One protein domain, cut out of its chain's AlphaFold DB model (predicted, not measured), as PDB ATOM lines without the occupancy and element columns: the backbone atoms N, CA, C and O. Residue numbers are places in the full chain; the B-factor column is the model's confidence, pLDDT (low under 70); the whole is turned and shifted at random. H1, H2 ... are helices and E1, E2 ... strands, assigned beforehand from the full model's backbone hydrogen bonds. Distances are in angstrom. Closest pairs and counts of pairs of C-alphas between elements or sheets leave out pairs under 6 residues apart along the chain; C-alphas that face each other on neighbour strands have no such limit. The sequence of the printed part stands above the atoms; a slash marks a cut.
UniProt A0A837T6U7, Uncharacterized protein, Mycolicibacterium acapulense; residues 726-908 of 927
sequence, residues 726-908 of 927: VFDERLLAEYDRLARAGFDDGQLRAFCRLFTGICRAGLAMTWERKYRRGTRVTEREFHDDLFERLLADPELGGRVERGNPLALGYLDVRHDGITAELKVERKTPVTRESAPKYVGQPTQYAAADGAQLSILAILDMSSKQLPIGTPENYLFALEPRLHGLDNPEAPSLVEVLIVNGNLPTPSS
ATOM      1  N   VAL A 726      79.454  -4.654 108.466       73.31
ATOM      2  CA  VAL A 726      80.034  -5.955 108.059       73.31
ATOM      3  C   VAL A 726      79.520  -6.401 106.683       73.31
ATOM      4  O   VAL A 726      80.210  -7.096 105.941       73.31
ATOM      5  N   PHE A 727      78.306  -5.982 106.322       79.38
ATOM      6  CA  PHE A 727      77.752  -6.226 104.997       79.38
ATOM      7  C   PHE A 727      78.436  -5.343 103.947       79.38
ATOM      8  O   PHE A 727      78.741  -5.820 102.857       79.38
ATOM      9  N   ASP A 728      78.724  -4.089 104.296       78.88
ATOM     10  CA  ASP A 728      79.426  -3.143 103.425       78.88
ATOM     11  C   ASP A 728      80.872  -3.589 103.144       78.88
ATOM     12  O   ASP A 728      81.299  -3.550 101.992       78.88
ATOM     13  N   GLU A 729      81.592  -4.120 104.145       73.75
ATOM     14  CA  GLU A 729      82.912  -4.754 103.955       73.75
ATOM     15  C   GLU A 729      82.847  -5.864 102.879       73.75
ATOM     16  O   GLU A 729      83.659  -5.901 101.949       73.75
ATOM     17  N   ARG A 730      81.841  -6.749 102.963       81.56
ATOM     18  CA  ARG A 730      81.626  -7.843 101.998       81.56
ATOM     19  C   ARG A 730      81.245  -7.324 100.609       81.56
ATOM     20  O   ARG A 730      81.730  -7.853  99.614       81.56
ATOM     21  N   LEU A 731      80.387  -6.309 100.545       82.19
ATOM     22  CA  LEU A 731      79.926  -5.692  99.302       82.19
ATOM     23  C   LEU A 731      81.084  -5.041  98.531       82.19
ATOM     24  O   LEU A 731      81.201  -5.221  97.321       82.19
ATOM     25  N   LEU A 732      81.971  -4.332  99.233       76.12
ATOM     26  CA  LEU A 732      83.146  -3.694  98.635       76.12
ATOM     27  C   LEU A 732      84.174  -4.714  98.150       76.12
ATOM     28  O   LEU A 732      84.736  -4.530  97.073       76.12
ATOM     29  N   ALA A 733      84.378  -5.805  98.896       77.06
ATOM     30  CA  ALA A 733      85.236  -6.901  98.451       77.06
ATOM     31  C   ALA A 733      84.729  -7.515  97.133       77.06
ATOM     32  O   ALA A 733      85.525  -7.826  96.246       77.06
ATOM     33  N   GLU A 734      83.408  -7.639  96.969       82.06
ATOM     34  CA  GLU A 734      82.834  -8.071  95.695       82.06
ATOM     35  C   GLU A 734      83.037  -7.030  94.587       82.06
ATOM     36  O   GLU A 734      83.429  -7.396  93.484       82.06
ATOM     37  N   TYR A 735      82.877  -5.732  94.855       83.06
ATOM     38  CA  TYR A 735      83.148  -4.691  93.851       83.06
ATOM     39  C   TYR A 735      84.601  -4.651  93.386       83.06
ATOM     40  O   TYR A 735      84.845  -4.518  92.187       83.06
ATOM     41  N   ASP A 736      85.558  -4.823  94.293       70.38
ATOM     42  CA  ASP A 736      86.973  -4.900  93.934       70.38
ATOM     43  C   ASP A 736      87.288  -6.165  93.117       70.38
ATOM     44  O   ASP A 736      88.132  -6.116  92.217       70.38
ATOM     45  N   ARG A 737      86.599  -7.290  93.380       80.31
ATOM     46  CA  ARG A 737      86.688  -8.499  92.544       80.31
ATOM     47  C   ARG A 737      86.152  -8.232  91.138       80.31
ATOM     48  O   ARG A 737      86.820  -8.573  90.166       80.31
ATOM     49  N   LEU A 738      84.985  -7.596  91.027       77.69
ATOM     50  CA  LEU A 738      84.375  -7.261  89.737       77.69
ATOM     51  C   LEU A 738      85.236  -6.274  88.934       77.69
ATOM     52  O   LEU A 738      85.437  -6.481  87.743       77.69
ATOM     53  N   ALA A 739      85.812  -5.253  89.574       68.31
ATOM     54  CA  ALA A 739      86.667  -4.263  88.909       68.31
ATOM     55  C   ALA A 739      87.904  -4.860  88.220       68.31
ATOM     56  O   ALA A 739      88.439  -4.262  87.291       68.31
ATOM     57  N   ARG A 740      88.356  -6.040  88.653       63.12
ATOM     58  CA  ARG A 740      89.513  -6.743  88.074       63.12
ATOM     59  C   ARG A 740      89.160  -7.748  87.001       63.12
ATOM     60  O   ARG A 740      90.042  -8.172  86.271       63.12
ATOM     61  N   ALA A 741      87.899  -8.153  86.926       67.56
ATOM     62  CA  ALA A 741      87.449  -9.143  85.962       67.56
ATOM     63  C   ALA A 741      87.303  -8.567  84.538       67.56
ATOM     64  O   ALA A 741      86.830  -9.267  83.652       67.56
ATOM     65  N   GLY A 742      87.693  -7.304  84.320       63.31
ATOM     66  CA  GLY A 742      87.734  -6.684  82.993       63.31
ATOM     67  C   GLY A 742      86.373  -6.248  82.444       63.31
ATOM     68  O   GLY A 742      86.257  -5.998  81.247       63.31
ATOM     69  N   PHE A 743      85.337  -6.144  83.288       76.69
ATOM     70  CA  PHE A 743      84.024  -5.647  82.862       76.69
ATOM     71  C   PHE A 743      84.089  -4.191  82.376       76.69
ATOM     72  O   PHE A 743      84.917  -3.407  82.839       76.69
ATOM     73  N   ASP A 744      83.169  -3.809  81.483       76.69
ATOM     74  CA  ASP A 744      83.042  -2.419  81.040       76.69
ATOM     75  C   ASP A 744      82.823  -1.471  82.232       76.69
ATOM     76  O   ASP A 744      81.932  -1.661  83.059       76.69
ATOM     77  N   ASP A 745      83.621  -0.408  82.291       69.00
ATOM     78  CA  ASP A 745      83.633   0.587  83.366       69.00
ATOM     79  C   ASP A 745      82.273   1.277  83.572       69.00
ATOM     80  O   ASP A 745      81.896   1.634  84.694       69.00
ATOM     81  N   GLY A 746      81.548   1.529  82.476       70.38
ATOM     82  CA  GLY A 746      80.219   2.131  82.502       70.38
ATOM     83  C   GLY A 746      79.203   1.180  83.124       70.38
ATOM     84  O   GLY A 746      78.512   1.561  84.077       70.38
ATOM     85  N   GLN A 747      79.182  -0.061  82.633       80.19
ATOM     86  CA  GLN A 747      78.347  -1.147  83.143       80.19
ATOM     87  C   GLN A 747      78.658  -1.463  84.607       80.19
ATOM     88  O   GLN A 747      77.735  -1.550  85.412       80.19
ATOM     89  N   LEU A 748      79.932  -1.555  84.991       80.44
ATOM     90  CA  LEU A 748      80.346  -1.845  86.362       80.44
ATOM     91  C   LEU A 748      79.889  -0.751  87.333       80.44
ATOM     92  O   LEU A 748      79.330  -1.047  88.387       80.44
ATOM     93  N   ARG A 749      80.051   0.531  86.978       78.50
ATOM     94  CA  ARG A 749      79.567   1.634  87.825       78.50
ATOM     95  C   ARG A 749      78.043   1.641  87.947       78.50
ATOM     96  O   ARG A 749      77.534   1.897  89.038       78.50
ATOM     97  N   ALA A 750      77.320   1.398  86.853       79.69
ATOM     98  CA  ALA A 750      75.863   1.258  86.871       79.69
ATOM     99  C   ALA A 750      75.424   0.086  87.760       79.69
ATOM    100  O   ALA A 750      74.532   0.233  88.598       79.69
ATOM    101  N   PHE A 751      76.125  -1.039  87.639       89.19
ATOM    102  CA  PHE A 751      75.904  -2.244  88.418       89.19
ATOM    103  C   PHE A 751      76.105  -1.988  89.912       89.19
ATOM    104  O   PHE A 751      75.199  -2.254  90.700       89.19
ATOM    105  N   CYS A 752      77.243  -1.407  90.310       86.31
ATOM    106  CA  CYS A 752      77.535  -1.100  91.709       86.31
ATOM    107  C   CYS A 752      76.465  -0.188  92.324       86.31
ATOM    108  O   CYS A 752      76.007  -0.462  93.431       86.31
ATOM    109  N   ARG A 753      76.001   0.844  91.601       84.19
ATOM    110  CA  ARG A 753      74.917   1.722  92.075       84.19
ATOM    111  C   ARG A 753      73.617   0.952  92.307       84.19
ATOM    112  O   ARG A 753      73.052   1.021  93.399       84.19
ATOM    113  N   LEU A 754      73.151   0.207  91.300       89.06
ATOM    114  CA  LEU A 754      71.894  -0.541  91.393       89.06
ATOM    115  C   LEU A 754      71.962  -1.614  92.486       89.06
ATOM    116  O   LEU A 754      71.046  -1.727  93.299       89.06
ATOM    117  N   PHE A 755      73.059  -2.368  92.544       92.25
ATOM    118  CA  PHE A 755      73.241  -3.427  93.530       92.25
ATOM    119  C   PHE A 755      73.347  -2.880  94.956       92.25
ATOM    120  O   PHE A 755      72.728  -3.443  95.859       92.25
ATOM    121  N   THR A 756      74.040  -1.753  95.158       88.88
ATOM    122  CA  THR A 756      74.085  -1.054  96.454       88.88
ATOM    123  C   THR A 756      72.682  -0.637  96.899       88.88
ATOM    124  O   THR A 756      72.280  -0.950  98.023       88.88
ATOM    125  N   GLY A 757      71.899  -0.008  96.013       87.75
ATOM    126  CA  GLY A 757      70.517   0.385  96.308       87.75
ATOM    127  C   GLY A 757      69.629  -0.814  96.670       87.75
ATOM    128  O   GLY A 757      68.876  -0.771  97.647       87.75
ATOM    129  N   ILE A 758      69.761  -1.925  95.934       92.00
ATOM    130  CA  ILE A 758      69.029  -3.174  96.202       92.00
ATOM    131  C   ILE A 758      69.423  -3.767  97.557       92.00
ATOM    132  O   ILE A 758      68.544  -4.161  98.324       92.00
ATOM    133  N   CYS A 759      70.716  -3.796  97.884       90.75
ATOM    134  CA  CYS A 759      71.205  -4.262  99.180       90.75
ATOM    135  C   CYS A 759      70.649  -3.418 100.326       90.75
ATOM    136  O   CYS A 759      70.072  -3.957 101.272       90.75
ATOM    137  N   ARG A 760      70.741  -2.090 100.216       88.50
ATOM    138  CA  ARG A 760      70.225  -1.136 101.204       88.50
ATOM    139  C   ARG A 760      68.729  -1.337 101.453       88.50
ATOM    140  O   ARG A 760      68.302  -1.502 102.598       88.50
ATOM    141  N   ALA A 761      67.935  -1.381 100.384       89.50
ATOM    142  CA  ALA A 761      66.493  -1.565 100.480       89.50
ATOM    143  C   ALA A 761      66.118  -2.965 101.003       89.50
ATOM    144  O   ALA A 761      65.267  -3.080 101.887       89.50
ATOM    145  N   GLY A 762      66.779  -4.018 100.517       88.50
ATOM    146  CA  GLY A 762      66.543  -5.400 100.933       88.50
ATOM    147  C   GLY A 762      66.851  -5.642 102.413       88.50
ATOM    148  O   GLY A 762      66.036  -6.226 103.127       88.50
ATOM    149  N   LEU A 763      67.978  -5.128 102.913       86.88
ATOM    150  CA  LEU A 763      68.349  -5.236 104.328       86.88
ATOM    151  C   LEU A 763      67.341  -4.536 105.250       86.88
ATOM    152  O   LEU A 763      67.027  -5.052 106.326       86.88
ATOM    153  N   ALA A 764      66.794  -3.391 104.832       85.31
ATOM    154  CA  ALA A 764      65.728  -2.716 105.570       85.31
ATOM    155  C   ALA A 764      64.449  -3.576 105.626       85.31
ATOM    156  O   ALA A 764      63.874  -3.772 106.703       85.31
ATOM    157  N   MET A 765      64.047  -4.169 104.494       88.25
ATOM    158  CA  MET A 765      62.843  -5.006 104.396       88.25
ATOM    159  C   MET A 765      62.861  -6.214 105.343       88.25
ATOM    160  O   MET A 765      61.817  -6.557 105.904       88.25
ATOM    161  N   THR A 766      64.021  -6.836 105.588       83.62
ATOM    162  CA  THR A 766      64.157  -8.000 106.489       83.62
ATOM    163  C   THR A 766      63.555  -7.770 107.882       83.62
ATOM    164  O   THR A 766      63.004  -8.697 108.486       83.62
ATOM    165  N   TRP A 767      63.599  -6.542 108.402       80.38
ATOM    166  CA  TRP A 767      63.186  -6.242 109.781       80.38
ATOM    167  C   TRP A 767      61.793  -5.619 109.910       80.38
ATOM    168  O   TRP A 767      61.241  -5.522 111.022       80.38
ATOM    169  N   GLU A 768      61.185  -5.255 108.787       84.44
ATOM    170  CA  GLU A 768      59.907  -4.563 108.726       84.44
ATOM    171  C   GLU A 768      58.711  -5.475 108.994       84.44
ATOM    172  O   GLU A 768      58.662  -6.646 108.618       84.44
ATOM    173  N   ARG A 769      57.670  -4.909 109.615       81.25
ATOM    174  CA  ARG A 769      56.459  -5.655 109.995       81.25
ATOM    175  C   ARG A 769      55.773  -6.329 108.799       81.25
ATOM    176  O   ARG A 769      55.209  -7.406 108.984       81.25
ATOM    177  N   LYS A 770      55.833  -5.725 107.606       85.12
ATOM    178  CA  LYS A 770      55.216  -6.235 106.367       85.12
ATOM    179  C   LYS A 770      55.791  -7.588 105.925       85.12
ATOM    180  O   LYS A 770      55.053  -8.405 105.380       85.12
ATOM    181  N   TYR A 771      57.053  -7.874 106.246       86.62
ATOM    182  CA  TYR A 771      57.740  -9.112 105.858       86.62
ATOM    183  C   TYR A 771      57.922 -10.098 107.028       86.62
ATOM    184  O   TYR A 771      58.589 -11.119 106.877       86.62
ATOM    185  N   ARG A 772      57.329  -9.839 108.205       81.31
ATOM    186  CA  ARG A 772      57.429 -10.726 109.384       81.31
ATOM    187  C   ARG A 772      56.529 -11.955 109.295       81.31
ATOM    188  O   ARG A 772      55.637 -12.066 108.462       81.31
ATOM    189  N   ARG A 773      56.744 -12.895 110.220       76.50
ATOM    190  CA  ARG A 773      55.950 -14.120 110.307       76.50
ATOM    191  C   ARG A 773      54.443 -13.861 110.341       76.50
ATOM    192  O   ARG A 773      53.956 -13.109 111.180       76.50
ATOM    193  N   GLY A 774      53.718 -14.561 109.467       70.75
ATOM    194  CA  GLY A 774      52.260 -14.470 109.328       70.75
ATOM    195  C   GLY A 774      51.786 -13.595 108.165       70.75
ATOM    196  O   GLY A 774      50.591 -13.584 107.882       70.75
ATOM    197  N   THR A 775      52.694 -12.908 107.469       78.75
ATOM    198  CA  THR A 775      52.377 -12.170 106.241       78.75
ATOM    199  C   THR A 775      52.633 -13.019 104.999       78.75
ATOM    200  O   THR A 775      53.418 -13.971 105.011       78.75
ATOM    201  N   ARG A 776      51.928 -12.704 103.908       82.19
ATOM    202  CA  ARG A 776      52.056 -13.408 102.634       82.19
ATOM    203  C   ARG A 776      52.326 -12.386 101.542       82.19
ATOM    204  O   ARG A 776      51.391 -11.830 100.990       82.19
ATOM    205  N   VAL A 777      53.604 -12.157 101.272       86.81
ATOM    206  CA  VAL A 777      54.058 -11.190 100.268       86.81
ATOM    207  C   VAL A 777      54.086 -11.866  98.901       86.81
ATOM    208  O   VAL A 777      54.632 -12.967  98.754       86.81
ATOM    209  N   THR A 778      53.437 -11.253  97.918       87.62
ATOM    210  CA  THR A 778      53.463 -11.643  96.503       87.62
ATOM    211  C   THR A 778      54.745 -11.157  95.824       87.62
ATOM    212  O   THR A 778      55.412 -10.257  96.318       87.62
ATOM    213  N   GLU A 779      55.114 -11.760  94.692       85.50
ATOM    214  CA  GLU A 779      56.268 -11.289  93.904       85.50
ATOM    215  C   GLU A 779      56.048  -9.854  93.428       85.50
ATOM    216  O   GLU A 779      56.913  -9.011  93.613       85.50
ATOM    217  N   ARG A 780      54.830  -9.544  92.972       84.19
ATOM    218  CA  ARG A 780      54.426  -8.187  92.602       84.19
ATOM    219  C   ARG A 780      54.571  -7.179  93.742       84.19
ATOM    220  O   ARG A 780      55.101  -6.107  93.507       84.19
ATOM    221  N   GLU A 781      54.126  -7.509  94.953       87.56
ATOM    222  CA  GLU A 781      54.284  -6.606  96.103       87.56
ATOM    223  C   GLU A 781      55.759  -6.375  96.445       87.56
ATOM    224  O   GLU A 781      56.134  -5.246  96.734       87.56
ATOM    225  N   PHE A 782      56.601  -7.411  96.379       89.50
ATOM    226  CA  PHE A 782      58.043  -7.262  96.596       89.50
ATOM    227  C   PHE A 782      58.694  -6.367  95.530       89.50
ATOM    228  O   PHE A 782      59.466  -5.476  95.871       89.50
ATOM    229  N   HIS A 783      58.323  -6.558  94.261       89.06
ATOM    230  CA  HIS A 783      58.728  -5.694  93.149       89.06
ATOM    231  C   HIS A 783      58.280  -4.246  93.339       89.06
ATOM    232  O   HIS A 783      59.093  -3.335  93.206       89.06
ATOM    233  N   ASP A 784      57.006  -4.025  93.672       87.44
ATOM    234  CA  ASP A 784      56.454  -2.687  93.873       87.44
ATOM    235  C   ASP A 784      57.162  -1.957  95.021       87.44
ATOM    236  O   ASP A 784      57.606  -0.824  94.836       87.44
ATOM    237  N   ASP A 785      57.367  -2.642  96.148       90.00
ATOM    238  CA  ASP A 785      58.044  -2.082  97.317       90.00
ATOM    239  C   ASP A 785      59.534  -1.792  97.067       90.00
ATOM    240  O   ASP A 785      60.053  -0.782  97.547       90.00
ATOM    241  N   LEU A 786      60.249  -2.683  96.362       89.69
ATOM    242  CA  LEU A 786      61.676  -2.484  96.085       89.69
ATOM    243  C   LEU A 786      61.862  -1.352  95.078       89.69
ATOM    244  O   LEU A 786      62.687  -0.471  95.294       89.69
ATOM    245  N   PHE A 787      61.053  -1.331  94.020       90.00
ATOM    246  CA  PHE A 787      61.104  -0.291  93.001       90.00
ATOM    247  C   PHE A 787      60.817   1.104  93.571       90.00
ATOM    248  O   PHE A 787      61.538   2.044  93.249       90.00
ATOM    249  N   GLU A 788      59.812   1.251  94.442       89.00
ATOM    250  CA  GLU A 788      59.506   2.536  95.087       89.00
ATOM    251  C   GLU A 788      60.696   3.061  95.907       89.00
ATOM    252  O   GLU A 788      61.016   4.249  95.860       89.00
ATOM    253  N   ARG A 789      61.411   2.171  96.604       89.56
ATOM    254  CA  ARG A 789      62.608   2.538  97.376       89.56
ATOM    255  C   ARG A 789      63.789   2.904  96.494       89.56
ATOM    256  O   ARG A 789      64.481   3.861  96.808       89.56
ATOM    257  N   LEU A 790      64.002   2.171  95.403       89.38
ATOM    258  CA  LEU A 790      65.068   2.467  94.445       89.38
ATOM    259  C   LEU A 790      64.808   3.787  93.707       89.38
ATOM    260  O   LEU A 790      65.743   4.545  93.470       89.38
ATOM    261  N   LEU A 791      63.548   4.114  93.405       86.88
ATOM    262  CA  LEU A 791      63.172   5.432  92.878       86.88
ATOM    263  C   LEU A 791      63.461   6.567  93.868       86.88
ATOM    264  O   LEU A 791      63.825   7.663  93.449       86.88
ATOM    265  N   ALA A 792      63.279   6.311  95.164       82.81
ATOM    266  CA  ALA A 792      63.574   7.265  96.226       82.81
ATOM    267  C   ALA A 792      65.071   7.338  96.584       82.81
ATOM    268  O   ALA A 792      65.454   8.195  97.383       82.81
ATOM    269  N   ASP A 793      65.910   6.463  96.018       80.88
ATOM    270  CA  ASP A 793      67.342   6.419  96.292       80.88
ATOM    271  C   ASP A 793      68.070   7.583  95.585       80.88
ATOM    272  O   ASP A 793      68.076   7.653  94.347       80.88
ATOM    273  N   PRO A 794      68.709   8.504  96.333       74.56
ATOM    274  CA  PRO A 794      69.398   9.650  95.747       74.56
ATOM    275  C   PRO A 794      70.526   9.256  94.785       74.56
ATOM    276  O   PRO A 794      70.774   9.976  93.818       74.56
ATOM    277  N   GLU A 795      71.199   8.124  95.019       74.38
ATOM    278  CA  GLU A 795      72.357   7.691  94.222       74.38
ATOM    279  C   GLU A 795      71.952   7.168  92.838       74.38
ATOM    280  O   GLU A 795      72.720   7.265  91.877       74.38
ATOM    281  N   LEU A 796      70.717   6.675  92.709       78.06
ATOM    282  CA  LEU A 796      70.133   6.259  91.433       78.06
ATOM    283  C   LEU A 796      69.533   7.441  90.659       78.06
ATOM    284  O   LEU A 796      69.287   7.334  89.455       78.06
ATOM    285  N   GLY A 797      69.345   8.592  91.316       71.81
ATOM    286  CA  GLY A 797      68.959   9.857  90.686       71.81
ATOM    287  C   GLY A 797      67.654   9.783  89.886       71.81
ATOM    288  O   GLY A 797      67.527  10.466  88.872       71.81
ATOM    289  N   GLY A 798      66.727   8.905  90.285       73.06
ATOM    290  CA  GLY A 798      65.462   8.656  89.584       73.06
ATOM    291  C   GLY A 798      65.586   7.925  88.239       73.06
ATOM    292  O   GLY A 798      64.575   7.733  87.569       73.06
ATOM    293  N   ARG A 799      66.789   7.489  87.834       79.38
ATOM    294  CA  ARG A 799      67.054   6.769  86.570       79.38
ATOM    295  C   ARG A 799      66.799   5.264  86.700       79.38
ATOM    296  O   ARG A 799      67.629   4.451  86.299       79.38
ATOM    297  N   VAL A 800      65.695   4.899  87.346       85.25
ATOM    298  CA  VAL A 800      65.293   3.503  87.550       85.25
ATOM    299  C   VAL A 800      64.065   3.230  86.697       85.25
ATOM    300  O   VAL A 800      63.051   3.920  86.801       85.25
ATOM    301  N   GLU A 801      64.158   2.214  85.853       85.06
ATOM    302  CA  GLU A 801      63.130   1.842  84.892       85.06
ATOM    303  C   GLU A 801      62.501   0.497  85.262       85.06
ATOM    304  O   GLU A 801      63.109  -0.347  85.924       85.06
ATOM    305  N   ARG A 802      61.264   0.289  84.805       78.94
ATOM    306  CA  ARG A 802      60.633  -1.033  84.760       78.94
ATOM    307  C   ARG A 802      60.679  -1.536  83.325       78.94
ATOM    308  O   ARG A 802      60.367  -0.769  82.415       78.94
ATOM    309  N   GLY A 803      61.029  -2.808  83.127       63.09
ATOM    310  CA  GLY A 803      61.007  -3.438  81.800       63.09
ATOM    311  C   GLY A 803      59.655  -3.283  81.081       63.09
ATOM    312  O   GLY A 803      58.629  -3.071  81.716       63.09
ATOM    313  N   ASN A 804      59.619  -3.358  79.748       50.28
ATOM    314  CA  ASN A 804      58.376  -3.178  78.980       50.28
ATOM    315  C   ASN A 804      57.520  -4.477  79.010       50.28
ATOM    316  O   ASN A 804      58.089  -5.554  78.829       50.28
ATOM    317  N   PRO A 805      56.175  -4.444  79.158       48.03
ATOM    318  CA  PRO A 805      55.321  -5.639  79.315       48.03
ATOM    319  C   PRO A 805      55.151  -6.536  78.067       48.03
ATOM    320  O   PRO A 805      54.137  -7.222  77.937       48.03
ATOM    321  N   LEU A 806      56.079  -6.524  77.109       39.59
ATOM    322  CA  LEU A 806      55.861  -7.088  75.769       39.59
ATOM    323  C   LEU A 806      55.940  -8.628  75.681       39.59
ATOM    324  O   LEU A 806      55.614  -9.174  74.632       39.59
ATOM    325  N   ALA A 807      56.294  -9.345  76.758       37.69
ATOM    326  CA  ALA A 807      56.475 -10.807  76.731       37.69
ATOM    327  C   ALA A 807      55.858 -11.575  77.925       37.69
ATOM    328  O   ALA A 807      56.386 -12.605  78.334       37.69
ATOM    329  N   LEU A 808      54.737 -11.104  78.494       40.88
ATOM    330  CA  LEU A 808      53.968 -11.799  79.556       40.88
ATOM    331  C   LEU A 808      54.736 -12.123  80.871       40.88
ATOM    332  O   LEU A 808      54.190 -12.817  81.729       40.88
ATOM    333  N   GLY A 809      55.954 -11.602  81.068       48.62
ATOM    334  CA  GLY A 809      56.731 -11.667  82.317       48.62
ATOM    335  C   GLY A 809      56.552 -10.425  83.204       48.62
ATOM    336  O   GLY A 809      56.221  -9.349  82.707       48.62
ATOM    337  N   TYR A 810      56.725 -10.579  84.523       55.72
ATOM    338  CA  TYR A 810      56.695  -9.466  85.486       55.72
ATOM    339  C   TYR A 810      57.937  -8.569  85.331       55.72
ATOM    340  O   TYR A 810      58.945  -9.002  84.793       55.72
ATOM    341  N   LEU A 811      57.824  -7.303  85.740       60.34
ATOM    342  CA  LEU A 811      58.724  -6.218  85.334       60.34
ATOM    343  C   LEU A 811      60.020  -6.220  86.155       60.34
ATOM    344  O   LEU A 811      59.988  -5.809  87.310       60.34
ATOM    345  N   ASP A 812      61.143  -6.604  85.557       72.44
ATOM    346  CA  ASP A 812      62.464  -6.437  86.172       72.44
ATOM    347  C   ASP A 812      62.812  -4.964  86.387       72.44
ATOM    348  O   ASP A 812      62.350  -4.075  85.654       72.44
ATOM    349  N   VAL A 813      63.640  -4.710  87.401       86.69
ATOM    350  CA  VAL A 813      64.139  -3.368  87.708       86.69
ATOM    351  C   VAL A 813      65.415  -3.122  86.916       86.69
ATOM    352  O   VAL A 813      66.330  -3.941  86.942       86.69
ATOM    353  N   ARG A 814      65.486  -1.983  86.223       87.19
ATOM    354  CA  ARG A 814      66.612  -1.624  85.355       87.19
ATOM    355  C   ARG A 814      67.223  -0.284  85.750       87.19
ATOM    356  O   ARG A 814      66.502   0.640  86.119       87.19
ATOM    357  N   HIS A 815      68.543  -0.169  85.643       86.25
ATOM    358  CA  HIS A 815      69.277   1.088  85.819       86.25
ATOM    359  C   HIS A 815      70.489   1.118  84.891       86.25
ATOM    360  O   HIS A 815      71.345   0.241  84.985       86.25
ATOM    361  N   ASP A 816      70.556   2.119  84.006       82.94
ATOM    362  CA  ASP A 816      71.695   2.372  83.111       82.94
ATOM    363  C   ASP A 816      72.205   1.093  82.386       82.94
ATOM    364  O   ASP A 816      73.405   0.863  82.275       82.94
ATOM    365  N   GLY A 817      71.281   0.238  81.916       80.06
ATOM    366  CA  GLY A 817      71.587  -1.002  81.179       80.06
ATOM    367  C   GLY A 817      71.800  -2.265  82.027       80.06
ATOM    368  O   GLY A 817      71.962  -3.341  81.463       80.06
ATOM    369  N   ILE A 818      71.754  -2.172  83.361       88.31
ATOM    370  CA  ILE A 818      71.846  -3.329  84.265       88.31
ATOM    371  C   ILE A 818      70.455  -3.773  84.705       88.31
ATOM    372  O   ILE A 818      69.659  -2.958  85.184       88.31
ATOM    373  N   THR A 819      70.188  -5.074  84.584       89.25
ATOM    374  CA  THR A 819      68.912  -5.694  84.962       89.25
ATOM    375  C   THR A 819      69.022  -6.417  86.308       89.25
ATOM    376  O   THR A 819      69.945  -7.202  86.548       89.25
ATOM    377  N   ALA A 820      68.045  -6.167  87.180       91.00
ATOM    378  CA  ALA A 820      67.827  -6.885  88.425       91.00
ATOM    379  C   ALA A 820      66.523  -7.688  88.365       91.00
ATOM    380  O   ALA A 820      65.435  -7.114  88.276       91.00
ATOM    381  N   GLU A 821      66.648  -9.008  88.469       91.81
ATOM    382  CA  GLU A 821      65.534  -9.948  88.601       91.81
ATOM    383  C   GLU A 821      65.165 -10.103  90.080       91.81
ATOM    384  O   GLU A 821      66.037 -10.284  90.938       91.81
ATOM    385  N   LEU A 822      63.866 -10.089  90.392       91.56
ATOM    386  CA  LEU A 822      63.390 -10.257  91.764       91.56
ATOM    387  C   LEU A 822      62.470 -11.472  91.888       91.56
ATOM    388  O   LEU A 822      61.488 -11.602  91.158       91.56
ATOM    389  N   LYS A 823      62.722 -12.320  92.892       92.56
ATOM    390  CA  LYS A 823      61.934 -13.532  93.176       92.56
ATOM    391  C   LYS A 823      61.459 -13.608  94.618       92.56
ATOM    392  O   LYS A 823      62.090 -13.088  95.530       92.56
ATOM    393  N   VAL A 824      60.353 -14.324  94.842       92.25
ATOM    394  CA  VAL A 824      59.853 -14.646  96.190       92.25
ATOM    395  C   VAL A 824      59.714 -16.155  96.355       92.25
ATOM    396  O   VAL A 824      58.864 -16.783  95.720       92.25
ATOM    397  N   GLU A 825      60.483 -16.738  97.271       92.69
ATOM    398  CA  GLU A 825      60.375 -18.150  97.646       92.69
ATOM    399  C   GLU A 825      59.595 -18.287  98.961       92.69
ATOM    400  O   GLU A 825      59.764 -17.509  99.893       92.69
ATOM    401  N   ARG A 826      58.690 -19.267  99.047       89.81
ATOM    402  CA  ARG A 826      57.777 -19.441 100.196       89.81
ATOM    403  C   ARG A 826      57.840 -20.825 100.827       89.81
ATOM    404  O   ARG A 826      57.351 -21.001 101.941       89.81
ATOM    405  N   LYS A 827      58.354 -21.823 100.110       86.81
ATOM    406  CA  LYS A 827      58.326 -23.228 100.531       86.81
ATOM    407  C   LYS A 827      59.684 -23.678 101.043       86.81
ATOM    408  O   LYS A 827      59.753 -24.257 102.125       86.81
ATOM    409  N   THR A 828      60.737 -23.387 100.291       87.56
ATOM    410  CA  THR A 828      62.080 -23.915 100.548       87.56
ATOM    411  C   THR A 828      63.009 -22.793 101.004       87.56
ATOM    412  O   THR A 828      62.987 -21.739 100.381       87.56
ATOM    413  N   PRO A 829      63.821 -22.978 102.059       87.69
ATOM    414  CA  PRO A 829      64.867 -22.018 102.401       87.69
ATOM    415  C   PRO A 829      65.787 -21.763 101.212       87.69
ATOM    416  O   PRO A 829      66.183 -22.711 100.530       87.69
ATOM    417  N   VAL A 830      66.112 -20.496 100.972       89.31
ATOM    418  CA  VAL A 830      67.008 -20.124  99.878       89.31
ATOM    419  C   VAL A 830      68.440 -20.116 100.405       89.31
ATOM    420  O   VAL A 830      68.760 -19.447 101.383       89.31
ATOM    421  N   THR A 831      69.292 -20.897  99.759       88.19
ATOM    422  CA  THR A 831      70.743 -20.993  99.973       88.19
ATOM    423  C   THR A 831      71.490 -20.833  98.649       88.19
ATOM    424  O   THR A 831      70.864 -20.867  97.580       88.19
ATOM    425  N   ARG A 832      72.825 -20.743  98.711       87.88
ATOM    426  CA  ARG A 832      73.711 -20.712  97.537       87.88
ATOM    427  C   ARG A 832      73.483 -21.878  96.579       87.88
ATOM    428  O   ARG A 832      73.542 -21.689  95.375       87.88
ATOM    429  N   GLU A 833      73.151 -23.056  97.094       86.69
ATOM    430  CA  GLU A 833      72.906 -24.265  96.299       86.69
ATOM    431  C   GLU A 833      71.521 -24.265  95.640       86.69
ATOM    432  O   GLU A 833      71.314 -24.903  94.612       86.69
ATOM    433  N   SER A 834      70.555 -23.552  96.223       88.62
ATOM    434  CA  SER A 834      69.175 -23.507  95.720       88.62
ATOM    435  C   SER A 834      68.881 -22.300  94.821       88.62
ATOM    436  O   SER A 834      67.950 -22.359  94.018       88.62
ATOM    437  N   ALA A 835      69.658 -21.218  94.948       88.31
ATOM    438  CA  ALA A 835      69.541 -20.000  94.149       88.31
ATOM    439  C   ALA A 835      69.748 -20.204  92.628       88.31
ATOM    440  O   ALA A 835      69.022 -19.552  91.873       88.31
ATOM    441  N   PRO A 836      70.609 -21.135  92.145       90.81
ATOM    442  CA  PRO A 836      70.827 -21.383  90.719       90.81
ATOM    443  C   PRO A 836      69.554 -21.611  89.898       90.81
ATOM    444  O   PRO A 836      69.508 -21.260  88.723       90.81
ATOM    445  N   LYS A 837      68.478 -22.125  90.511       89.44
ATOM    446  CA  LYS A 837      67.192 -22.349  89.827       89.44
ATOM    447  C   LYS A 837      66.531 -21.068  89.289       89.44
ATOM    448  O   LYS A 837      65.615 -21.168  88.480       89.44
ATOM    449  N   TYR A 838      66.960 -19.891  89.750       89.44
ATOM    450  CA  TYR A 838      66.432 -18.589  89.334       89.44
ATOM    451  C   TYR A 838      67.390 -17.788  88.441       89.44
ATOM    452  O   TYR A 838      67.018 -16.722  87.973       89.44
ATOM    453  N   VAL A 839      68.603 -18.286  88.185       89.00
ATOM    454  CA  VAL A 839      69.676 -17.529  87.512       89.00
ATOM    455  C   VAL A 839      69.457 -17.387  85.999       89.00
ATOM    456  O   VAL A 839      69.962 -16.451  85.385       89.00
ATOM    457  N   GLY A 840      68.666 -18.271  85.382       84.31
ATOM    458  CA  GLY A 840      68.469 -18.268  83.928       84.31
ATOM    459  C   GLY A 840      67.857 -16.974  83.374       84.31
ATOM    460  O   GLY A 840      68.293 -16.500  82.333       84.31
ATOM    461  N   GLN A 841      66.885 -16.383  84.077       83.25
ATOM    462  CA  GLN A 841      66.234 -15.133  83.654       83.25
ATOM    463  C   GLN A 841      67.179 -13.916  83.689       83.25
ATOM    464  O   GLN A 841      67.372 -13.320  82.629       83.25
ATOM    465  N   PRO A 842      67.852 -13.586  84.813       85.81
ATOM    466  CA  PRO A 842      68.762 -12.441  84.861       85.81
ATOM    467  C   PRO A 842      69.927 -12.581  83.872       85.81
ATOM    468  O   PRO A 842      70.291 -11.601  83.231       85.81
ATOM    469  N   THR A 843      70.434 -13.801  83.657       84.31
ATOM    470  CA  THR A 843      71.476 -14.077  82.648       84.31
ATOM    471  C   THR A 843      70.999 -13.746  81.232       84.31
ATOM    472  O   THR A 843      71.701 -13.084  80.471       84.31
ATOM    473  N   GLN A 844      69.787 -14.182  80.875       82.38
ATOM    474  CA  GLN A 844      69.218 -13.950  79.548       82.38
ATOM    475  C   GLN A 844      68.940 -12.463  79.292       82.38
ATOM    476  O   GLN A 844      69.134 -11.989  78.173       82.38
ATOM    477  N   TYR A 845      68.486 -11.728  80.309       81.50
ATOM    478  CA  TYR A 845      68.232 -10.295  80.181       81.50
ATOM    479  C   TYR A 845      69.520  -9.481  80.090       81.50
ATOM    480  O   TYR A 845      69.600  -8.601  79.239       81.50
ATOM    481  N   ALA A 846      70.543  -9.821  80.882       80.44
ATOM    482  CA  ALA A 846      71.864  -9.205  80.770       80.44
ATOM    483  C   ALA A 846      72.413  -9.343  79.345       80.44
ATOM    484  O   ALA A 846      72.764  -8.348  78.715       80.44
ATOM    485  N   ALA A 847      72.368 -10.561  78.794       80.81
ATOM    486  CA  ALA A 847      72.816 -10.832  77.433       80.81
ATOM    487  C   ALA A 847      72.027 -10.035  76.376       80.81
ATOM    488  O   ALA A 847      72.619  -9.536  75.421       80.81
ATOM    489  N   ALA A 848      70.709  -9.873  76.548       77.00
ATOM    490  CA  ALA A 848      69.876  -9.077  75.641       77.00
ATOM    491  C   ALA A 848      70.225  -7.576  75.659       77.00
ATOM    492  O   ALA A 848      70.073  -6.904  74.640       77.00
ATOM    493  N   ASP A 849      70.716  -7.075  76.792       70.88
ATOM    494  CA  ASP A 849      71.160  -5.691  76.976       70.88
ATOM    495  C   ASP A 849      72.659  -5.492  76.667       70.88
ATOM    496  O   ASP A 849      73.186  -4.392  76.829       70.88
ATOM    497  N   GLY A 850      73.359  -6.543  76.220       75.19
ATOM    498  CA  GLY A 850      74.804  -6.509  75.976       75.19
ATOM    499  C   GLY A 850      75.643  -6.379  77.255       75.19
ATOM    500  O   GLY A 850      76.790  -5.938  77.194       75.19
ATOM    501  N   ALA A 851      75.081  -6.729  78.413       82.69
ATOM    502  CA  ALA A 851      75.747  -6.710  79.710       82.69
ATOM    503  C   ALA A 851      76.176  -8.119  80.140       82.69
ATOM    504  O   ALA A 851      75.459  -9.099  79.943       82.69
ATOM    505  N   GLN A 852      77.339  -8.218  80.784       87.12
ATOM    506  CA  GLN A 852      77.815  -9.467  81.396       87.12
ATOM    507  C   GLN A 852      77.366  -9.612  82.860       87.12
ATOM    508  O   GLN A 852      77.347 -10.717  83.400       87.12
ATOM    509  N   LEU A 853      76.979  -8.501  83.497       91.06
ATOM    510  CA  LEU A 853      76.600  -8.425  84.907       91.06
ATOM    511  C   LEU A 853      75.082  -8.321  85.081       91.06
ATOM    512  O   LEU A 853      74.427  -7.505  84.432       91.06
ATOM    513  N   SER A 854      74.525  -9.089  86.016       92.38
ATOM    514  CA  SER A 854      73.128  -8.944  86.450       92.38
ATOM    515  C   SER A 854      72.936  -9.231  87.931       92.38
ATOM    516  O   SER A 854      73.822  -9.749  88.612       92.38
ATOM    517  N   ILE A 855      71.765  -8.854  88.440       94.94
ATOM    518  CA  ILE A 855      71.425  -8.957  89.857       94.94
ATOM    519  C   ILE A 855      70.230  -9.895  90.019       94.94
ATOM    520  O   ILE A 855      69.259  -9.818  89.270       94.94
ATOM    521  N   LEU A 856      70.279 -10.748  91.038       94.81
ATOM    522  CA  LEU A 856      69.169 -11.592  91.461       94.81
ATOM    523  C   LEU A 856      68.853 -11.338  92.940       94.81
ATOM    524  O   LEU A 856      69.593 -11.754  93.830       94.81
ATOM    525  N   ALA A 857      67.725 -10.690  93.217       94.69
ATOM    526  CA  ALA A 857      67.254 -10.439  94.577       94.69
ATOM    527  C   ALA A 857      66.118 -11.405  94.944       94.69
ATOM    528  O   ALA A 857      65.046 -11.390  94.341       94.69
ATOM    529  N   ILE A 858      66.319 -12.252  95.955       94.31
ATOM    530  CA  ILE A 858      65.336 -13.263  96.362       94.31
ATOM    531  C   ILE A 858      64.824 -12.965  97.769       94.31
ATOM    532  O   ILE A 858      65.566 -13.073  98.742       94.31
ATOM    533  N   LEU A 859      63.532 -12.674  97.906       93.44
ATOM    534  CA  LEU A 859      62.857 -12.620  99.200       93.44
ATOM    535  C   LEU A 859      62.493 -14.041  99.661       93.44
ATOM    536  O   LEU A 859      61.585 -14.682  99.121       93.44
ATOM    537  N   ASP A 860      63.173 -14.531 100.693       92.44
ATOM    538  CA  ASP A 860      62.920 -15.840 101.292       92.44
ATOM    539  C   ASP A 860      61.875 -15.747 102.420       92.44
ATOM    540  O   ASP A 860      62.195 -15.510 103.591       92.44
ATOM    541  N   MET A 861      60.616 -16.018 102.071       91.12
ATOM    542  CA  MET A 861      59.465 -16.136 102.975       91.12
ATOM    543  C   MET A 861      59.233 -17.572 103.484       91.12
ATOM    544  O   MET A 861      58.187 -17.848 104.083       91.12
ATOM    545  N   SER A 862      60.163 -18.510 103.272       89.12
ATOM    546  CA  SER A 862      60.057 -19.869 103.818       89.12
ATOM    547  C   SER A 862      59.971 -19.874 105.349       89.12
ATOM    548  O   SER A 862      60.398 -18.941 106.036       89.12
ATOM    549  N   SER A 863      59.377 -20.927 105.916       84.31
ATOM    550  CA  SER A 863      59.252 -21.059 107.372       84.31
ATOM    551  C   SER A 863      60.623 -21.239 108.024       84.31
ATOM    552  O   SER A 863      61.238 -22.297 107.884       84.31
ATOM    553  N   LYS A 864      61.069 -20.258 108.817       86.06
ATOM    554  CA  LYS A 864      62.354 -20.335 109.525       86.06
ATOM    555  C   LYS A 864      62.290 -21.340 110.677       86.06
ATOM    556  O   LYS A 864      61.626 -21.114 111.693       86.06
ATOM    557  N   GLN A 865      62.963 -22.477 110.498       80.25
ATOM    558  CA  GLN A 865      63.108 -23.510 111.533       80.25
ATOM    559  C   GLN A 865      64.365 -23.329 112.386       80.25
ATOM    560  O   GLN A 865      64.400 -23.827 113.508       80.25
ATOM    561  N   LEU A 866      65.342 -22.577 111.878       79.50
ATOM    562  CA  LEU A 866      66.570 -22.175 112.557       79.50
ATOM    563  C   LEU A 866      66.698 -20.644 112.513       79.50
ATOM    564  O   LEU A 866      66.098 -20.026 111.622       79.50
ATOM    565  N   PRO A 867      67.432 -20.029 113.457       74.69
ATOM    566  CA  PRO A 867      67.796 -18.621 113.358       74.69
ATOM    567  C   PRO A 867      68.494 -18.342 112.025       74.69
ATOM    568  O   PRO A 867      69.261 -19.175 111.542       74.69
ATOM    569  N   ILE A 868      68.214 -17.183 111.431       80.12
ATOM    570  CA  ILE A 868      68.974 -16.719 110.268       80.12
ATOM    571  C   ILE A 868      70.377 -16.293 110.717       80.12
ATOM    572  O   ILE A 868      70.553 -15.846 111.854       80.12
ATOM    573  N   GLY A 869      71.363 -16.467 109.840       79.25
ATOM    574  CA  GLY A 869      72.724 -15.991 110.057       79.25
ATOM    575  C   GLY A 869      72.831 -14.474 109.918       79.25
ATOM    576  O   GLY A 869      71.835 -13.771 109.727       79.25
ATOM    577  N   THR A 870      74.057 -13.973 109.988       79.19
ATOM    578  CA  THR A 870      74.344 -12.568 109.701       79.19
ATOM    579  C   THR A 870      74.112 -12.257 108.207       79.19
ATOM    580  O   THR A 870      74.281 -13.166 107.380       79.19
ATOM    581  N   PRO A 871      73.658 -11.037 107.844       81.00
ATOM    582  CA  PRO A 871      73.225 -10.704 106.481       81.00
ATOM    583  C   PRO A 871      74.264 -10.951 105.377       81.00
ATOM    584  O   PRO A 871      73.895 -11.314 104.266       81.00
ATOM    585  N   GLU A 872      75.554 -10.823 105.673       79.19
ATOM    586  CA  GLU A 872      76.656 -11.026 104.727       79.19
ATOM    587  C   GLU A 872      76.773 -12.474 104.215       79.19
ATOM    588  O   GLU A 872      77.291 -12.697 103.124       79.19
ATOM    589  N   ASN A 873      76.220 -13.464 104.932       83.94
ATOM    590  CA  ASN A 873      76.157 -14.860 104.459       83.94
ATOM    591  C   ASN A 873      75.179 -15.059 103.290       83.94
ATOM    592  O   ASN A 873      75.110 -16.141 102.704       83.94
ATOM    593  N   TYR A 874      74.373 -14.043 102.997       89.31
ATOM    594  CA  TYR A 874      73.277 -14.082 102.038       89.31
ATOM    595  C   TYR A 874      73.567 -13.247 100.784       89.31
ATOM    596  O   TYR A 874      72.643 -12.977 100.015       89.31
ATOM    597  N   LEU A 875      74.834 -12.868 100.584       90.94
ATOM    598  CA  LEU A 875      75.347 -12.181  99.402       90.94
ATOM    599  C   LEU A 875      76.480 -12.997  98.763       90.94
ATOM    600  O   LEU A 875      77.476 -13.316  99.419       90.94
ATOM    601  N   PHE A 876      76.317 -13.367  97.492       90.56
ATOM    602  CA  PHE A 876      77.298 -14.165  96.753       90.56
ATOM    603  C   PHE A 876      77.075 -14.121  95.238       90.56
ATOM    604  O   PHE A 876      75.946 -14.007  94.770       90.56
ATOM    605  N   ALA A 877      78.147 -14.377  94.489       90.62
ATOM    606  CA  ALA A 877      78.111 -14.501  93.038       90.62
ATOM    607  C   ALA A 877      77.827 -15.932  92.562       90.62
ATOM    608  O   ALA A 877      78.217 -16.910  93.223       90.62
ATOM    609  N   LEU A 878      77.193 -16.036  91.391       91.06
ATOM    610  CA  LEU A 878      76.998 -17.262  90.621       91.06
ATOM    611  C   LEU A 878      77.426 -17.058  89.160       91.06
ATOM    612  O   LEU A 878      77.077 -16.054  88.541       91.06
ATOM    613  N   GLU A 879      78.112 -18.057  88.606       89.75
ATOM    614  CA  GLU A 879      78.520 -18.124  87.198       89.75
ATOM    615  C   GLU A 879      77.611 -19.118  86.448       89.75
ATOM    616  O   GLU A 879      77.759 -20.338  86.594       89.75
ATOM    617  N   PRO A 880      76.591 -18.641  85.715       86.06
ATOM    618  CA  PRO A 880      75.729 -19.495  84.906       86.06
ATOM    619  C   PRO A 880      76.492 -20.180  83.770       86.06
ATOM    620  O   PRO A 880      77.291 -19.569  83.066       86.06
ATOM    621  N   ARG A 881      76.152 -21.448  83.513       84.19
ATOM    622  CA  ARG A 881      76.565 -22.128  82.279       84.19
ATOM    623  C   ARG A 881      75.834 -21.520  81.088       84.19
ATOM    624  O   ARG A 881      74.604 -21.440  81.103       84.19
ATOM    625  N   LEU A 882      76.584 -21.150  80.057       83.75
ATOM    626  CA  LEU A 882      76.040 -20.578  78.831       83.75
ATOM    627  C   LEU A 882      75.767 -21.674  77.795       83.75
ATOM    628  O   LEU A 882      76.417 -22.720  77.765       83.75
ATOM    629  N   HIS A 883      74.749 -21.465  76.961       83.94
ATOM    630  CA  HIS A 883      74.344 -22.467  75.979       83.94
ATOM    631  C   HIS A 883      75.448 -22.690  74.937       83.94
ATOM    632  O   HIS A 883      75.761 -21.786  74.171       83.94
ATOM    633  N   GLY A 884      76.001 -23.905  74.899       82.56
ATOM    634  CA  GLY A 884      77.022 -24.297  73.924       82.56
ATOM    635  C   GLY A 884      78.426 -23.745  74.192       82.56
ATOM    636  O   GLY A 884      79.276 -23.878  73.319       82.56
ATOM    637  N   LEU A 885      78.675 -23.146  75.365       80.38
ATOM    638  CA  LEU A 885      79.962 -22.548  75.733       80.38
ATOM    639  C   LEU A 885      80.409 -23.064  77.110       80.38
ATOM    640  O   LEU A 885      79.748 -22.796  78.112       80.38
ATOM    641  N   ASP A 886      81.538 -23.777  77.157       70.19
ATOM    642  CA  ASP A 886      82.117 -24.297  78.408       70.19
ATOM    643  C   ASP A 886      83.164 -23.348  79.026       70.19
ATOM    644  O   ASP A 886      83.367 -23.373  80.237       70.19
ATOM    645  N   ASN A 887      83.794 -22.488  78.215       64.56
ATOM    646  CA  ASN A 887      84.711 -21.431  78.656       64.56
ATOM    647  C   ASN A 887      84.537 -20.183  77.762       64.56
ATOM    648  O   ASN A 887      85.275 -20.021  76.790       64.56
ATOM    649  N   PRO A 888      83.486 -19.377  77.984       75.44
ATOM    650  CA  PRO A 888      83.168 -18.240  77.123       75.44
ATOM    651  C   PRO A 888      84.215 -17.123  77.247       75.44
ATOM    652  O   PRO A 888      84.624 -16.787  78.353       75.44
ATOM    653  N   GLU A 889      84.560 -16.478  76.128       71.12
ATOM    654  CA  GLU A 889      85.398 -15.260  76.113       71.12
ATOM    655  C   GLU A 889      84.765 -14.098  76.905       71.12
ATOM    656  O   GLU A 889      85.461 -13.232  77.422       71.12
ATOM    657  N   ALA A 890      83.433 -14.101  77.030       76.06
ATOM    658  CA  ALA A 890      82.635 -13.127  77.767       76.06
ATOM    659  C   ALA A 890      81.726 -13.847  78.788       76.06
ATOM    660  O   ALA A 890      80.559 -14.124  78.481       76.06
ATOM    661  N   PRO A 891      82.233 -14.216  79.980       82.38
ATOM    662  CA  PRO A 891      81.436 -14.922  80.979       82.38
ATOM    663  C   PRO A 891      80.320 -14.029  81.531       82.38
ATOM    664  O   PRO A 891      80.506 -12.838  81.769       82.38
ATOM    665  N   SER A 892      79.140 -14.609  81.761       86.38
ATOM    666  CA  SER A 892      78.067 -13.926  82.492       86.38
ATOM    667  C   SER A 892      78.211 -14.173  83.987       86.38
ATOM    668  O   SER A 892      78.528 -15.287  84.405       86.38
ATOM    669  N   LEU A 893      77.911 -13.160  84.796       91.56
ATOM    670  CA  LEU A 893      77.958 -13.236  86.250       91.56
ATOM    671  C   LEU A 893      76.673 -12.665  86.855       91.56
ATOM    672  O   LEU A 893      76.180 -11.610  86.446       91.56
ATOM    673  N   VAL A 894      76.133 -13.370  87.850       92.81
ATOM    674  CA  VAL A 894      74.926 -12.957  88.571       92.81
ATOM    675  C   VAL A 894      75.239 -12.799  90.051       92.81
ATOM    676  O   VAL A 894      75.523 -13.786  90.734       92.81
ATOM    677  N   GLU A 895      75.153 -11.572  90.563       94.38
ATOM    678  CA  GLU A 895      75.231 -11.327  92.006       94.38
ATOM    679  C   GLU A 895      73.873 -11.573  92.659       94.38
ATOM    680  O   GLU A 895      72.842 -11.040  92.238       94.38
ATOM    681  N   VAL A 896      73.874 -12.393  93.707       94.62
ATOM    682  CA  VAL A 896      72.665 -12.825  94.404       94.62
ATOM    683  C   VAL A 896      72.591 -12.178  95.776       94.62
ATOM    684  O   VAL A 896      73.522 -12.286  96.574       94.62
ATOM    685  N   LEU A 897      71.436 -11.587  96.083       95.06
ATOM    686  CA  LEU A 897      71.064 -11.138  97.422       95.06
ATOM    687  C   LEU A 897      69.849 -11.925  97.918       95.06
ATOM    688  O   LEU A 897      68.787 -11.890  97.296       95.06
ATOM    689  N   ILE A 898      69.959 -12.575  99.077       93.62
ATOM    690  CA  ILE A 898      68.812 -13.204  99.743       93.62
ATOM    691  C   ILE A 898      68.305 -12.293 100.866       93.62
ATOM    692  O   ILE A 898      68.941 -12.124 101.906       93.62
ATOM    693  N   VAL A 899      67.097 -11.762 100.690       91.44
ATOM    694  CA  VAL A 899      66.377 -10.987 101.704       91.44
ATOM    695  C   VAL A 899      65.571 -11.952 102.568       91.44
ATOM    696  O   VAL A 899      64.590 -12.547 102.125       91.44
ATOM    697  N   ASN A 900      65.970 -12.140 103.824       89.00
ATOM    698  CA  ASN A 900      65.264 -13.056 104.718       89.00
ATOM    699  C   ASN A 900      63.982 -12.413 105.268       89.00
ATOM    700  O   ASN A 900      64.043 -11.403 105.963       89.00
ATOM    701  N   GLY A 901      62.828 -13.025 104.995       86.19
ATOM    702  CA  GLY A 901      61.525 -12.654 105.548       86.19
ATOM    703  C   GLY A 901      60.942 -13.745 106.452       86.19
ATOM    704  O   GLY A 901      61.630 -14.673 106.874       86.19
ATOM    705  N   ASN A 902      59.653 -13.646 106.787       87.19
ATOM    706  CA  ASN A 902      58.911 -14.601 107.625       87.19
ATOM    707  C   ASN A 902      59.582 -14.890 108.990       87.19
ATOM    708  O   ASN A 902      59.446 -15.979 109.560       87.19
ATOM    709  N   LEU A 903      60.312 -13.908 109.533       82.62
ATOM    710  CA  LEU A 903      61.054 -14.064 110.782       82.62
ATOM    711  C   LEU A 903      60.090 -14.219 111.974       82.62
ATOM    712  O   LEU A 903      59.195 -13.380 112.155       82.62
ATOM    713  N   PRO A 904      60.230 -15.276 112.803       74.88
ATOM    714  CA  PRO A 904      59.472 -15.407 114.042       74.88
ATOM    715  C   PRO A 904      59.940 -14.379 115.079       74.88
ATOM    716  O   PRO A 904      61.055 -13.864 115.014       74.88
ATOM    717  N   THR A 905      59.105 -14.102 116.084       71.81
ATOM    718  CA  THR A 905      59.519 -13.247 117.203       71.81
ATOM    719  C   THR A 905      60.698 -13.880 117.955       71.81
ATOM    720  O   THR A 905      60.698 -15.102 118.122       71.81
ATOM    721  N   PRO A 906      61.657 -13.091 118.480       62.69
ATOM    722  CA  PRO A 906      62.806 -13.621 119.222       62.69
ATOM    723  C   PRO A 906      62.422 -14.581 120.363       62.69
ATOM    724  O   PRO A 906      63.055 -15.614 120.563       62.69
ATOM    725  N   SER A 907      61.302 -14.310 121.043       61.16
ATOM    726  CA  SER A 907      60.727 -15.160 122.098       61.16
ATOM    727  C   SER A 907      60.269 -16.552 121.637       61.16
ATOM    728  O   SER A 907      60.047 -17.430 122.466       61.16
ATOM    729  N   SER A 908      60.119 -16.780 120.330       64.69
ATOM    730  CA  SER A 908      59.792 -18.096 119.769       64.69
ATOM    731  C   SER A 908      60.983 -19.061 119.804       64.69
ATOM    732  O   SER A 908      60.770 -20.274 119.778       64.69
TER     733      SER A 908
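This is residues 726 to 908 of the 927 residues of an uncharacterized protein of Mycolicibacterium acapulense (UniProt A0A837T6U7). A strongly twisted sheet of five strands lies in the middle of three layers: H2 runs along one face, with H1 and H3 on either side of it, and the shorter H5 covers part of the other face. The loop of residues 883 to 889 sticks out from this body. The printed part has 183 residues, with six named helices and five named strands in the order H1 H2 H3 E1 E2 H4 H5 E3 H6 E4 E5; its class is mixed, helices and strands. The sheet is mixed, in the order E1 E2 E3 E5 E4. The whole is compact, with a radius of gyration of the C-alphas of 16.0 A, yet only just elongated in outline, with spans of 51 by 34 by 32 A.

Begin at H1, residues 726 to 740, and H2, residues 745 to 767: this helical hairpin touches, with the closest C-alphas, those of Tyr 735 and Cys 752, 7.0 A apart, and runs opposite ways at a shallow tilt of 18 degrees. Residues 757 to 762 of H2 alone touch H3, residues 779 to 791, at a steep tilt of 62 degrees; the closest C-alphas, those of Gly 757 and Leu 790, are 6.1 A apart. Next comes the antiparallel hairpin of E1, residues 813 to 815, and E2, residues 818 to 825, with N 818 and O 815 2.9 A apart, within hydrogen-bond range. From E2 a strand-helix-strand unit, two parallel neighbour strands with helices between, runs through H4, residues 835 to 838, and H5, residues 840 to 848, to E3, residues 853 to 860; its crossover is right-handed, and N 821 and O 855 are 2.8 A apart. E5, residues 893 to 900, is parallel to E3, with N 856 and O 895 2.8 A apart, and forms an antiparallel hairpin with E4, residues 875 to 878, where N 896 and O 876 are 2.8 A apart. Look now at the helices on the sheet. H2 lies over E2 and E3 at a height of 7.9 A, along the strands, and its C-alpha of Phe 755 is 6.9 A from that of Ile 855, the closest in E3. On the same face H1 has a height of 9.7 A, over E5 and only just over E4 with 3 C-alphas, and H3 has a height of 8.7 A. H5 is on the opposite face at 7.7 A, with the C-alphas of Pro 842 and Glu 821 of E2 closest, 5.5 A apart. H4 only grazes the sheet with residues 835 to 838. H6, residues 871 to 874, stands at the sheet's level and touches residues 726 to 730 of H1, the C-alphas of Phe 727 and Glu 872 being closest at 4.9 A. In H3 and H5 every O i to N i+4 pair is within hydrogen-bond range, against 10 of 11 in H1 and 18 of 19 in H2; H4 and H6 are too short for such a pair.

Find C-alpha 726 at (80.034, -5.955, 108.059), where H1 begins its 22.1 A. H2 is the longest helix, 34.1 A from C-alpha 745 at (83.633, 0.587, 83.366) to C-alpha 767; H3 measures 18.1 A and H5 12.5 A. E2, E3 and E5 measure 23.0, 22.6 and 22.4 A; E5 ends at C-alpha 900, (65.264, -13.056, 104.718). E1, E4, H4 and H6 are short, three or four residues each.

The C-alphas of Glu 889 and Ser 907 are the two farthest apart, 52.2 A. The printed part has no cut. The links H2 to H3, H3 to E1 and E4 to E5 are long. The mean pLDDT of the printed part is 81.8, and it is under 70 at residues 739 to 742, 745, 803 to 811, 887 and 906 to 908.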